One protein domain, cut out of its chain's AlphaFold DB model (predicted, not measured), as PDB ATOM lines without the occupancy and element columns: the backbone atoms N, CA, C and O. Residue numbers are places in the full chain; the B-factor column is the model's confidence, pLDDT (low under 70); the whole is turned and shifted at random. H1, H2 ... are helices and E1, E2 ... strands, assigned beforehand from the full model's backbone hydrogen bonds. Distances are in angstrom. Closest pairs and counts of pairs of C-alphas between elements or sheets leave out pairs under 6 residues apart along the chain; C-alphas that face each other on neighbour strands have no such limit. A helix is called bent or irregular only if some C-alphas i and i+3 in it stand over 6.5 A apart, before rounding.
ATOM      1  N   GLN A  26     144.673 149.737  96.679       93.56
ATOM      2  CA  GLN A  26     144.715 148.364  96.203       93.56
ATOM      3  C   GLN A  26     144.394 147.418  97.350       93.56
ATOM      4  O   GLN A  26     144.804 147.630  98.492       93.56
ATOM      5  N   VAL A  27     143.675 146.358  97.017       94.62
ATOM      6  CA  VAL A  27     143.288 145.292  97.924       94.62
ATOM      7  C   VAL A  27     143.678 143.970  97.298       94.62
ATOM      8  O   VAL A  27     143.287 143.657  96.174       94.62
ATOM      9  N   SER A  28     144.423 143.166  98.044       95.44
ATOM     10  CA  SER A  28     144.685 141.794  97.646       95.44
ATOM     11  C   SER A  28     143.489 140.912  98.025       95.44
ATOM     12  O   SER A  28     143.039 140.907  99.172       95.44
ATOM     13  N   THR A  29     143.000 140.109  97.088       96.06
ATOM     14  CA  THR A  29     141.874 139.178  97.276       96.06
ATOM     15  C   THR A  29     142.313 137.913  98.027       96.06
ATOM     16  O   THR A  29     143.518 137.659  98.127       96.06
ATOM     17  N   PRO A  30     141.409 137.072  98.561       93.25
ATOM     18  CA  PRO A  30     141.804 135.839  99.249       93.25
ATOM     19  C   PRO A  30     142.715 134.918  98.422       93.25
ATOM     20  O   PRO A  30     143.711 134.411  98.934       93.25
ATOM     21  N   GLY A  31     142.444 134.776  97.127       92.00
ATOM     22  CA  GLY A  31     143.215 133.967  96.182       92.00
ATOM     23  C   GLY A  31     144.390 134.679  95.507       92.00
ATOM     24  O   GLY A  31     144.884 134.185  94.490       92.00
ATOM     25  N   GLY A  32     144.840 135.818  96.046       89.81
ATOM     26  CA  GLY A  32     146.087 136.473  95.631       89.81
ATOM     27  C   GLY A  32     146.001 137.245  94.313       89.81
ATOM     28  O   GLY A  32     146.983 137.324  93.587       89.81
ATOM     29  N   ASN A  33     144.829 137.780  93.975       94.12
ATOM     30  CA  ASN A  33     144.657 138.755  92.895       94.12
ATOM     31  C   ASN A  33     144.565 140.166  93.493       94.12
ATOM     32  O   ASN A  33     144.531 140.319  94.716       94.12
ATOM     33  N   LEU A  34     144.503 141.199  92.654       94.81
ATOM     34  CA  LEU A  34     144.362 142.586  93.096       94.81
ATOM     35  C   LEU A  34     143.055 143.186  92.601       94.81
ATOM     36  O   LEU A  34     142.753 143.109  91.414       94.81
ATOM     37  N   ILE A  35     142.320 143.827  93.505       96.75
ATOM     38  CA  ILE A  35     141.290 144.809  93.171       96.75
ATOM     39  C   ILE A  35     141.879 146.186  93.463       96.75
ATOM     40  O   ILE A  35     142.370 146.398  94.570       96.75
ATOM     41  N   LEU A  36     141.862 147.111  92.506       94.38
ATOM     42  CA  LEU A  36     142.500 148.417  92.697       94.38
ATOM     43  C   LEU A  36     141.795 149.581  92.001       94.38
ATOM     44  O   LEU A  36     141.052 149.396  91.035       94.38
ATOM     45  N   HIS A  37     142.158 150.773  92.466       93.06
ATOM     46  CA  HIS A  37     141.957 152.075  91.848       93.06
ATOM     47  C   HIS A  37     143.310 152.793  91.811       93.06
ATOM     48  O   HIS A  37     143.842 153.153  92.859       93.06
ATOM     49  N   ALA A  38     143.881 152.994  90.624       89.00
ATOM     50  CA  ALA A  38     145.173 153.668  90.466       89.00
ATOM     51  C   ALA A  38     145.204 154.472  89.166       89.00
ATOM     52  O   ALA A  38     144.603 154.052  88.172       89.00
ATOM     53  N   ASP A  39     145.916 155.597  89.149       82.88
ATOM     54  CA  ASP A  39     145.886 156.563  88.043       82.88
ATOM     55  C   ASP A  39     146.325 155.936  86.711       82.88
ATOM     56  O   ASP A  39     145.708 156.186  85.677       82.88
ATOM     57  N   GLY A  40     147.308 155.029  86.739       82.62
ATOM     58  CA  GLY A  40     147.771 154.302  85.548       82.62
ATOM     59  C   GLY A  40     146.753 153.325  84.940       82.62
ATOM     60  O   GLY A  40     146.941 152.875  83.814       82.62
ATOM     61  N   TRP A  41     145.679 152.999  85.663       84.50
ATOM     62  CA  TRP A  41     144.662 152.020  85.250       84.50
ATOM     63  C   TRP A  41     143.272 152.638  85.100       84.50
ATOM     64  O   TRP A  41     142.472 152.177  84.287       84.50
ATOM     65  N   LYS A  42     142.983 153.687  85.872       86.69
ATOM     66  CA  LYS A  42     141.643 154.247  86.060       86.69
ATOM     67  C   LYS A  42     140.996 154.733  84.769       86.69
ATOM     68  O   LYS A  42     139.805 154.511  84.586       86.69
ATOM     69  N   GLU A  43     141.751 155.389  83.891       87.50
ATOM     70  CA  GLU A  43     141.193 155.936  82.648       87.50
ATOM     71  C   GLU A  43     140.679 154.830  81.718       87.50
ATOM     72  O   GLU A  43     139.617 154.964  81.119       87.50
ATOM     73  N   THR A  44     141.409 153.716  81.621       92.12
ATOM     74  CA  THR A  44     141.067 152.611  80.712       92.12
ATOM     75  C   THR A  44     140.164 151.565  81.359       92.12
ATOM     76  O   THR A  44     139.321 150.977  80.681       92.12
ATOM     77  N   TYR A  45     140.341 151.298  82.652       94.69
ATOM     78  CA  TYR A  45     139.728 150.153  83.322       94.69
ATOM     79  C   TYR A  45     138.898 150.516  84.551       94.69
ATOM     80  O   TYR A  45     138.302 149.608  85.121       94.69
ATOM     81  N   GLY A  46     138.843 151.780  84.978       94.19
ATOM     82  CA  GLY A  46     138.214 152.163  86.244       94.19
ATOM     83  C   GLY A  46     138.776 151.373  87.432       94.19
ATOM     84  O   GLY A  46     139.965 151.052  87.467       94.19
ATOM     85  N   ASP A  47     137.910 151.027  88.384       95.62
ATOM     86  CA  ASP A  47     138.231 150.019  89.396       95.62
ATOM     87  C   ASP A  47     138.305 148.652  88.717       95.62
ATOM     88  O   ASP A  47     137.401 148.282  87.964       95.62
ATOM     89  N   CYS A  48     139.357 147.877  88.960       96.56
ATOM     90  CA  CYS A  48     139.564 146.635  88.218       96.56
ATOM     91  C   CYS A  48     140.082 145.494  89.088       96.56
ATOM     92  O   CYS A  48     140.724 145.720  90.111       96.56
ATOM     93  N   LEU A  49     139.791 144.265  88.654       97.44
ATOM     94  CA  LEU A  49     140.366 143.023  89.161       97.44
ATOM     95  C   LEU A  49     141.457 142.565  88.189       97.44
ATOM     96  O   LEU A  49     141.165 142.292  87.021       97.44
ATOM     97  N   LYS A  50     142.694 142.438  88.668       95.00
ATOM     98  CA  LYS A  50     143.864 142.037  87.875       95.00
ATOM     99  C   LYS A  50     144.750 141.034  88.610       95.00
ATOM    100  O   LYS A  50     144.551 140.750  89.793       95.00
ATOM    101  N   ALA A  51     145.743 140.516  87.900       92.00
ATOM    102  CA  ALA A  51     146.818 139.735  88.497       92.00
ATOM    103  C   ALA A  51     147.647 140.573  89.490       92.00
ATOM    104  O   ALA A  51     147.851 141.773  89.279       92.00
ATOM    105  N   ASP A  52     148.151 139.950  90.557       87.25
ATOM    106  CA  ASP A  52     149.104 140.595  91.465       87.25
ATOM    107  C   ASP A  52     150.464 140.739  90.772       87.25
ATOM    108  O   ASP A  52     151.098 139.754  90.402       87.25
ATOM    109  N   ASP A  53     150.906 141.976  90.550       79.62
ATOM    110  CA  ASP A  53     152.174 142.257  89.870       79.62
ATOM    111  C   ASP A  53     153.405 141.932  90.730       79.62
ATOM    112  O   ASP A  53     154.513 141.816  90.195       79.62
ATOM    113  N   SER A  54     153.210 141.716  92.034       79.31
ATOM    114  CA  SER A  54     154.239 141.223  92.946       79.31
ATOM    115  C   SER A  54     154.423 139.702  92.893       79.31
ATOM    116  O   SER A  54     155.386 139.185  93.469       79.31
ATOM    117  N   ASP A  55     153.557 138.970  92.180       79.06
ATOM    118  CA  ASP A  55     153.712 137.531  91.988       79.06
ATOM    119  C   ASP A  55     154.905 137.236  91.062       79.06
ATOM    120  O   ASP A  55     154.874 137.406  89.836       79.06
ATOM    121  N   ALA A  56     155.991 136.766  91.678       77.81
ATOM    122  CA  ALA A  56     157.236 136.433  91.000       77.81
ATOM    123  C   ALA A  56     157.094 135.274  89.996       77.81
ATOM    124  O   ALA A  56     157.959 135.125  89.132       77.81
ATOM    125  N   THR A  57     156.027 134.474  90.088       82.75
ATOM    126  CA  THR A  57     155.769 133.350  89.174       82.75
ATOM    127  C   THR A  57     155.160 133.793  87.844       82.75
ATOM    128  O   THR A  57     155.218 133.047  86.867       82.75
ATOM    129  N   LEU A  58     154.619 135.014  87.778       82.00
ATOM    130  CA  LEU A  58     154.002 135.554  86.572       82.00
ATOM    131  C   LEU A  58     155.040 136.125  85.608       82.00
ATOM    132  O   LEU A  58     155.933 136.892  85.997       82.00
ATOM    133  N   LEU A  59     154.854 135.820  84.322       85.94
ATOM    134  CA  LEU A  59     155.547 136.494  83.227       85.94
ATOM    135  C   LEU A  59     155.153 137.982  83.187       85.94
ATOM    136  O   LEU A  59     154.031 138.322  83.568       85.94
ATOM    137  N   PRO A  60     156.010 138.881  82.665       81.38
ATOM    138  CA  PRO A  60     155.699 140.311  82.587       81.38
ATOM    139  C   PRO A  60     154.346 140.617  81.928       81.38
ATOM    140  O   PRO A  60     153.556 141.377  82.477       81.38
ATOM    141  N   SER A  61     154.021 139.943  80.821       82.50
ATOM    142  CA  SER A  61     152.733 140.098  80.127       82.50
ATOM    143  C   SER A  61     151.521 139.648  80.949       82.50
ATOM    144  O   SER A  61     150.409 140.103  80.703       82.50
ATOM    145  N   GLN A  62     151.713 138.762  81.929       83.12
ATOM    146  CA  GLN A  62     150.649 138.295  82.818       83.12
ATOM    147  C   GLN A  62     150.430 139.248  83.999       83.12
ATOM    148  O   GLN A  62     149.321 139.326  84.515       83.12
ATOM    149  N   ARG A  63     151.450 140.012  84.412       80.25
ATOM    150  CA  ARG A  63     151.337 140.993  85.510       80.25
ATOM    151  C   ARG A  63     150.470 142.195  85.146       80.25
ATOM    152  O   ARG A  63     149.882 142.822  86.028       80.25
ATOM    153  N   GLU A  64     150.365 142.486  83.854       83.31
ATOM    154  CA  GLU A  64     149.496 143.531  83.309       83.31
ATOM    155  C   GLU A  64     148.076 143.024  82.997       83.31
ATOM    156  O   GLU A  64     147.215 143.796  82.579       83.31
ATOM    157  N   GLN A  65     147.799 141.731  83.206       90.31
ATOM    158  CA  GLN A  65     146.519 141.140  82.841       90.31
ATOM    159  C   GLN A  65     145.386 141.627  83.752       90.31
ATOM    160  O   GLN A  65     145.332 141.297  84.939       90.31
ATOM    161  N   VAL A  66     144.429 142.342  83.157       95.00
ATOM    162  CA  VAL A  66     143.142 142.690  83.771       95.00
ATOM    163  C   VAL A  66     142.133 141.583  83.482       95.00
ATOM    164  O   VAL A  66     141.912 141.218  82.328       95.00
ATOM    165  N   TYR A  67     141.510 141.052  84.530       96.56
ATOM    166  CA  TYR A  67     140.461 140.039  84.423       96.56
ATOM    167  C   TYR A  67     139.080 140.679  84.296       96.56
ATOM    168  O   TYR A  67     138.269 140.249  83.478       96.56
ATOM    169  N   VAL A  68     138.810 141.713  85.097       97.62
ATOM    170  CA  VAL A  68     137.540 142.449  85.073       97.62
ATOM    171  C   VAL A  68     137.826 143.938  85.185       97.62
ATOM    172  O   VAL A  68     138.527 144.363  86.100       97.62
ATOM    173  N   SER A  69     137.260 144.728  84.276       97.31
ATOM    174  CA  SER A  69     137.323 146.188  84.306       97.31
ATOM    175  C   SER A  69     136.009 146.799  84.800       97.31
ATOM    176  O   SER A  69     134.955 146.162  84.777       97.31
ATOM    177  N   HIS A  70     136.084 148.051  85.238       97.62
ATOM    178  CA  HIS A  70     134.978 148.896  85.676       97.62
ATOM    179  C   HIS A  70     134.084 148.206  86.706       97.62
ATOM    180  O   HIS A  70     132.854 148.161  86.577       97.62
ATOM    181  N   LEU A  71     134.729 147.628  87.712       97.88
ATOM    182  CA  LEU A  71     134.106 146.978  88.845       97.88
ATOM    183  C   LEU A  71     133.239 147.986  89.607       97.88
ATOM    184  O   LEU A  71     133.679 149.079  89.948       97.88
ATOM    185  N   ARG A  72     131.990 147.614  89.882       97.88
ATOM    186  CA  ARG A  72     131.043 148.428  90.661       97.88
ATOM    187  C   ARG A  72     130.901 147.906  92.078       97.88
ATOM    188  O   ARG A  72     130.922 148.673  93.039       97.88
ATOM    189  N   ARG A  73     130.739 146.588  92.192       98.19
ATOM    190  CA  ARG A  73     130.656 145.876  93.464       98.19
ATOM    191  C   ARG A  73     131.136 144.442  93.327       98.19
ATOM    192  O   ARG A  73     131.006 143.840  92.261       98.19
ATOM    193  N   TRP A  74     131.654 143.885  94.412       98.44
ATOM    194  CA  TRP A  74     132.118 142.500  94.473       98.44
ATOM    195  C   TRP A  74     131.825 141.871  95.830       98.44
ATOM    196  O   TRP A  74     131.541 142.557  96.805       98.44
ATOM    197  N   ARG A  75     131.874 140.548  95.900       97.56
ATOM    198  CA  ARG A  75     131.816 139.794  97.151       97.56
ATOM    199  C   ARG A  75     132.649 138.531  97.028       97.56
ATOM    200  O   ARG A  75     132.742 137.940  95.946       97.56
ATOM    201  N   TYR A  76     133.229 138.111  98.141       97.94
ATOM    202  CA  TYR A  76     134.105 136.951  98.180       97.94
ATOM    203  C   TYR A  76     133.332 135.668  98.485       97.94
ATOM    204  O   TYR A  76     132.434 135.639  99.328       97.94
ATOM    205  N   TYR A  77     133.737 134.594  97.821       97.62
ATOM    206  CA  TYR A  77     133.370 133.209  98.094       97.62
ATOM    207  C   TYR A  77     134.649 132.387  98.253       97.62
ATOM    208  O   TYR A  77     135.743 132.842  97.914       97.62
ATOM    209  N   GLN A  78     134.537 131.153  98.742       94.69
ATOM    210  CA  GLN A  78     135.688 130.254  98.814       94.69
ATOM    211  C   GLN A  78     136.259 129.990  97.408       94.69
ATOM    212  O   GLN A  78     135.673 129.235  96.639       94.69
ATOM    213  N   GLY A  79     137.401 130.605  97.081       96.56
ATOM    214  CA  GLY A  79     138.088 130.457  95.791       96.56
ATOM    215  C   GLY A  79     137.449 131.207  94.615       96.56
ATOM    216  O   GLY A  79     137.853 130.986  93.472       96.56
ATOM    217  N   TYR A  80     136.464 132.074  94.867       98.56
ATOM    218  CA  TYR A  80     135.762 132.816  93.819       98.56
ATOM    219  C   TYR A  80     135.450 134.256  94.229       98.56
ATOM    220  O   TYR A  80     135.261 134.566  95.405       98.56
ATOM    221  N   ILE A  81     135.295 135.116  93.225       98.62
ATOM    222  CA  ILE A  81     134.784 136.479  93.370       98.62
ATOM    223  C   ILE A  81     133.552 136.612  92.488       98.62
ATOM    224  O   ILE A  81     133.621 136.392  91.281       98.62
ATOM    225  N   ALA A  82     132.427 136.978  93.088       98.69
ATOM    226  CA  ALA A  82     131.224 137.337  92.349       98.69
ATOM    227  C   ALA A  82     131.105 138.859  92.307       98.69
ATOM    228  O   ALA A  82     131.365 139.517  93.317       98.69
ATOM    229  N   GLY A  83     130.688 139.425  91.180       98.50
ATOM    230  CA  GLY A  83     130.660 140.875  91.039       98.50
ATOM    231  C   GLY A  83     129.760 141.420  89.952       98.50
ATOM    232  O   GLY A  83     129.172 140.683  89.160       98.50
ATOM    233  N   GLU A  84     129.676 142.744  89.948       98.69
ATOM    234  CA  GLU A  84     129.072 143.556  88.903       98.69
ATOM    235  C   GLU A  84     130.141 144.496  88.341       98.69
ATOM    236  O   GLU A  84     130.862 145.162  89.086       98.69
ATOM    237  N   SER A  85     130.211 144.550  87.021       97.75
ATOM    238  CA  SER A  85     131.050 145.439  86.222       97.75
ATOM    239  C   SER A  85     130.169 146.351  85.366       97.75
ATOM    240  O   SER A  85     128.948 146.185  85.312       97.75
ATOM    241  N   GLN A  86     130.774 147.285  84.632       96.06
ATOM    242  CA  GLN A  86     130.049 148.113  83.663       96.06
ATOM    243  C   GLN A  86     129.261 147.293  82.628       96.06
ATOM    244  O   GLN A  86     128.192 147.733  82.206       96.06
ATOM    245  N   THR A  87     129.759 146.119  82.229       93.75
ATOM    246  CA  THR A  87     129.176 145.298  81.153       93.75
ATOM    247  C   THR A  87     128.251 144.183  81.643       93.75
ATOM    248  O   THR A  87     127.704 143.452  80.822       93.75
ATOM    249  N   GLY A  88     128.070 144.026  82.957       97.81
ATOM    250  CA  GLY A  88     127.211 142.989  83.530       97.81
ATOM    251  C   GLY A  88     127.814 142.318  84.758       97.81
ATOM    252  O   GLY A  88     128.690 142.863  85.430       97.81
ATOM    253  N   PHE A  89     127.336 141.117  85.053       98.75
ATOM    254  CA  PHE A  89     127.712 140.349  86.234       98.75
ATOM    255  C   PHE A  89     128.808 139.344  85.899       98.75
ATOM    256  O   PHE A  89     128.922 138.891  84.761       98.75
ATOM    257  N   PHE A  90     129.605 138.960  86.889       98.75
ATOM    258  CA  PHE A  90     130.655 137.974  86.684       98.75
ATOM    259  C   PHE A  90     130.850 137.059  87.886       98.75
ATOM    260  O   PHE A  90     130.545 137.410  89.029       98.75
ATOM    261  N   LEU A  91     131.415 135.892  87.597       98.75
ATOM    262  CA  LEU A  91     132.000 134.986  88.567       98.75
ATOM    263  C   LEU A  91     133.432 134.679  88.128       98.75
ATOM    264  O   LEU A  91     133.655 134.056  87.092       98.75
ATOM    265  N   PHE A  92     134.395 135.133  88.914       98.69
ATOM    266  CA  PHE A  92     135.813 134.908  88.694       98.69
ATOM    267  C   PHE A  92     136.307 133.775  89.591       98.69
ATOM    268  O   PHE A  92     136.061 133.788  90.796       98.69
ATOM    269  N   ASN A  93     136.989 132.794  89.004       98.19
ATOM    270  CA  ASN A  93     137.650 131.714  89.728       98.19
ATOM    271  C   ASN A  93     139.084 132.133  90.061       98.19
ATOM    272  O   ASN A  93     139.900 132.336  89.164       98.19
ATOM    273  N   GLU A  94     139.406 132.221  91.348       95.38
ATOM    274  CA  GLU A  94     140.704 132.737  91.783       95.38
ATOM    275  C   GLU A  94     141.872 131.782  91.522       95.38
ATOM    276  O   GLU A  94     143.017 132.233  91.491       95.38
ATOM    277  N   VAL A  95     141.598 130.489  91.321       92.62
ATOM    278  CA  VAL A  95     142.606 129.460  91.030       92.62
ATOM    279  C   VAL A  95     142.875 129.388  89.531       92.62
ATOM    280  O   VAL A  95     144.019 129.515  89.107       92.62
ATOM    281  N   SER A  96     141.830 129.212  88.716       94.50
ATOM    282  CA  SER A  96     141.984 129.096  87.258       94.50
ATOM    283  C   SER A  96     142.132 130.441  86.549       94.50
ATOM    284  O   SER A  96     142.413 130.464  85.352       94.50
ATOM    285  N   LYS A  97     141.917 131.553  87.266       94.12
ATOM    286  CA  LYS A  97     141.930 132.931  86.749       94.12
ATOM    287  C   LYS A  97     140.917 133.171  85.620       94.12
ATOM    288  O   LYS A  97     141.056 134.102  84.831       94.12
ATOM    289  N   GLN A  98     139.886 132.328  85.528       96.75
ATOM    290  CA  GLN A  98     138.844 132.433  84.508       96.75
ATOM    291  C   GLN A  98     137.672 133.282  84.996       96.75
ATOM    292  O   GLN A  98     137.226 133.149  86.137       96.75
ATOM    293  N   VAL A  99     137.135 134.106  84.094       98.19
ATOM    294  CA  VAL A  99     135.925 134.904  84.309       98.19
ATOM    295  C   VAL A  99     134.773 134.273  83.535       98.19
ATOM    296  O   VAL A  99     134.861 134.083  82.323       98.19
ATOM    297  N   THR A 100     133.670 133.978  84.215       98.50
ATOM    298  CA  THR A 100     132.381 133.694  83.574       98.50
ATOM    299  C   THR A 100     131.504 134.935  83.673       98.50
ATOM    300  O   THR A 100     131.274 135.432  84.774       98.50
ATOM    301  N   ALA A 101     131.029 135.437  82.534       98.31
ATOM    302  CA  ALA A 101     130.182 136.623  82.456       98.31
ATOM    303  C   ALA A 101     128.694 136.253  82.364       98.31
ATOM    304  O   ALA A 101     128.326 135.233  81.781       98.31
ATOM    305  N   PHE A 102     127.842 137.115  82.912       98.44
ATOM    306  CA  PHE A 102     126.394 136.961  82.944       98.44
ATOM    307  C   PHE A 102     125.717 138.300  82.652       98.44
ATOM    308  O   PHE A 102     126.163 139.356  83.100       98.44
ATOM    309  N   SER A 103     124.594 138.260  81.940       95.94
ATOM    310  CA  SER A 103     123.836 139.462  81.578       95.94
ATOM    311  C   SER A 103     122.964 140.013  82.716       95.94
ATOM    312  O   SER A 103     122.592 141.181  82.674       95.94
ATOM    313  N   HIS A 104     122.642 139.215  83.741       96.56
ATOM    314  CA  HIS A 104     121.813 139.642  84.874       96.56
ATOM    315  C   HIS A 104     122.129 138.879  86.173       96.56
ATOM    316  O   HIS A 104     122.637 137.754  86.153       96.56
ATOM    317  N   GLU A 105     121.780 139.477  87.318       97.75
ATOM    318  CA  GLU A 105     122.137 138.988  88.663       97.75
ATOM    319  C   GLU A 105     121.570 137.593  88.974       97.75
ATOM    320  O   GLU A 105     122.210 136.786  89.652       97.75
ATOM    321  N   GLN A 106     120.387 137.271  88.443       98.25
ATOM    322  CA  GLN A 106     119.772 135.955  88.635       98.25
ATOM    323  C   GLN A 106     120.610 134.823  88.014       98.25
ATOM    324  O   GLN A 106     120.750 133.774  88.635       98.25
ATOM    325  N   ALA A 107     121.214 135.033  86.838       98.25
ATOM    326  CA  ALA A 107     122.065 134.024  86.204       98.25
ATOM    327  C   ALA A 107     123.369 133.810  86.987       98.25
ATOM    328  O   ALA A 107     123.783 132.671  87.193       98.25
ATOM    329  N   LEU A 108     123.965 134.890  87.509       98.56
ATOM    330  CA  LEU A 108     125.090 134.798  88.442       98.56
ATOM    331  C   LEU A 108     124.699 134.001  89.697       98.56
ATOM    332  O   LEU A 108     125.445 133.133  90.144       98.56
ATOM    333  N   SER A 109     123.523 134.280  90.258       98.12
ATOM    334  CA  SER A 109     123.035 133.610  91.468       98.12
ATOM    335  C   SER A 109     122.814 132.113  91.240       98.12
ATOM    336  O   SER A 109     123.209 131.310  92.084       98.12
ATOM    337  N   GLN A 110     122.269 131.730  90.080       98.44
ATOM    338  CA  GLN A 110     122.137 130.328  89.689       98.44
ATOM    339  C   GLN A 110     123.508 129.656  89.549       98.44
ATOM    340  O   GLN A 110     123.727 128.601  90.131       98.44
ATOM    341  N   ALA A 111     124.473 130.301  88.886       98.38
ATOM    342  CA  ALA A 111     125.818 129.744  88.731       98.38
ATOM    343  C   ALA A 111     126.559 129.558  90.071       98.38
ATOM    344  O   ALA A 111     127.326 128.607  90.231       98.38
ATOM    345  N   ILE A 112     126.333 130.450  91.040       98.44
ATOM    346  CA  ILE A 112     126.850 130.319  92.413       98.44
ATOM    347  C   ILE A 112     126.226 129.099  93.106       98.44
ATOM    348  O   ILE A 112     126.945 128.340  93.763       98.44
ATOM    349  N   ALA A 113     124.913 128.898  92.944       98.12
ATOM    350  CA  ALA A 113     124.193 127.759  93.507       98.12
ATOM    351  C   ALA A 113     124.632 126.429  92.871       98.12
ATOM    352  O   ALA A 113     124.967 125.497  93.599       98.12
ATOM    353  N   ASP A 114     124.728 126.367  91.541       98.12
ATOM    354  CA  ASP A 114     125.139 125.173  90.788       98.12
ATOM    355  C   ASP A 114     126.564 124.727  91.144       98.12
ATOM    356  O   ASP A 114     126.874 123.536  91.161       98.12
ATOM    357  N   LYS A 115     127.443 125.683  91.463       97.56
ATOM    358  CA  LYS A 115     128.809 125.412  91.935       97.56
ATOM    359  C   LYS A 115     128.892 125.054  93.419       97.56
ATOM    360  O   LYS A 115     129.977 124.710  93.881       97.56
ATOM    361  N   GLY A 116     127.798 125.168  94.171       97.56
ATOM    362  CA  GLY A 116     127.772 124.873  95.600       97.56
ATOM    363  C   GLY A 116     128.693 125.774  96.427       97.56
ATOM    364  O   GLY A 116     129.265 125.314  97.410       97.56
TER     365      GLY A 116
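What this domain is: This is residues 26 to 116 of the 217 residues of an uncharacterized protein of Leptolyngbya sp (UniProt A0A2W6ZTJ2). Two four-stranded antiparallel sheets stand partly face to face as a sandwich, and H3 covers the face of the second sheet that is turned away from the first. The chain passes from the sheet E1 E2 E3 E4 to the sheet E5 E6 E7 E8 at the turn between E4 and E5, while H1 and H2 lie at the borders of the first sheet. The printed part has 91 residues, with three named helices and eight named strands in the order E1 E2 H1 E3 H2 E4 E5 E6 E7 E8 H3; the class is mixed, helices and strands. The whole is compact, with a radius of gyration of the C-alphas of 12.9 A and spans of 35 by 27 by 19 A.

How they stand to each other: E1, residues 26 to 28, and E2, residues 33 to 37, form an antiparallel hairpin, with N 27 and O 35 within hydrogen-bond range at 2.8 A. H1, residues 39 to 45, only grazes this sheet with its residues 41 to 45. E3, residues 48 to 51, is antiparallel to E2, with N 50 and O 34 at 2.8 A. The closest C-alphas of E3 and H2, residues 60 to 63, are those of Ala 51 and Arg 63, 5.6 A apart; H2 is only just not on the sheet, with 4 pairs of C-alphas within 10 A. E4, residues 66 to 68, is antiparallel to E3, with N 67 and O 49 at 2.8 A, and runs on into E5, residues 71 to 77, at 86 degrees. E5, E6 at residues 80 to 85, E7 at residues 88 to 93 and E8 at residues 99 to 102 form a meander, each strand the antiparallel neighbour of the one before, in a strongly twisted sheet. Across it N 75 and O 82 are 2.8 A apart, N 92 and O 81 2.8 A, and N 102 and O 89 2.8 A. The two sheets make a sandwich, face to face, their best planes 10 degrees apart; the closest C-alphas of E3 and E5 are those of Cys 48 and Leu 71, 5.5 A apart. H3, residues 105 to 114, is on the second sheet, making two layers, a helix on one face of a sheet; its height over the sheet is 8.8 A. It lies over E7 and runs along the strands, at 8 degrees to E7 on the local plane; the closest C-alphas of the two are those of Phe 89 and Glu 105, 6.2 A apart. In H3 every O i to N i+4 pair is within hydrogen-bond range; H1 has 1 of 3, and 1 of 4 O i to N i+3 pairs, and H2 is too short for an O i to N i+4 pair.

Where its parts are: E1 begins at C-alpha 26 (144.715, 148.364, 96.203). E2 is 13.6 A long. H1 is irregular, with C-alphas 40 and 43 7.4 A apart. E5 begins at C-alpha 71 (134.106, 146.978, 88.845) and is 16.6 A long, E6 15.5 A and E7 16.6 A. H3, 14.3 A long, ends at C-alpha 114 (125.139, 125.173, 90.788).

The domain as a whole: The two C-alphas farthest apart are those of Asp 39 and Asp 114, 37.7 A. The printed part has no cut and no long link. The mean pLDDT of the printed part is 93.7, and no printed residue is under 70.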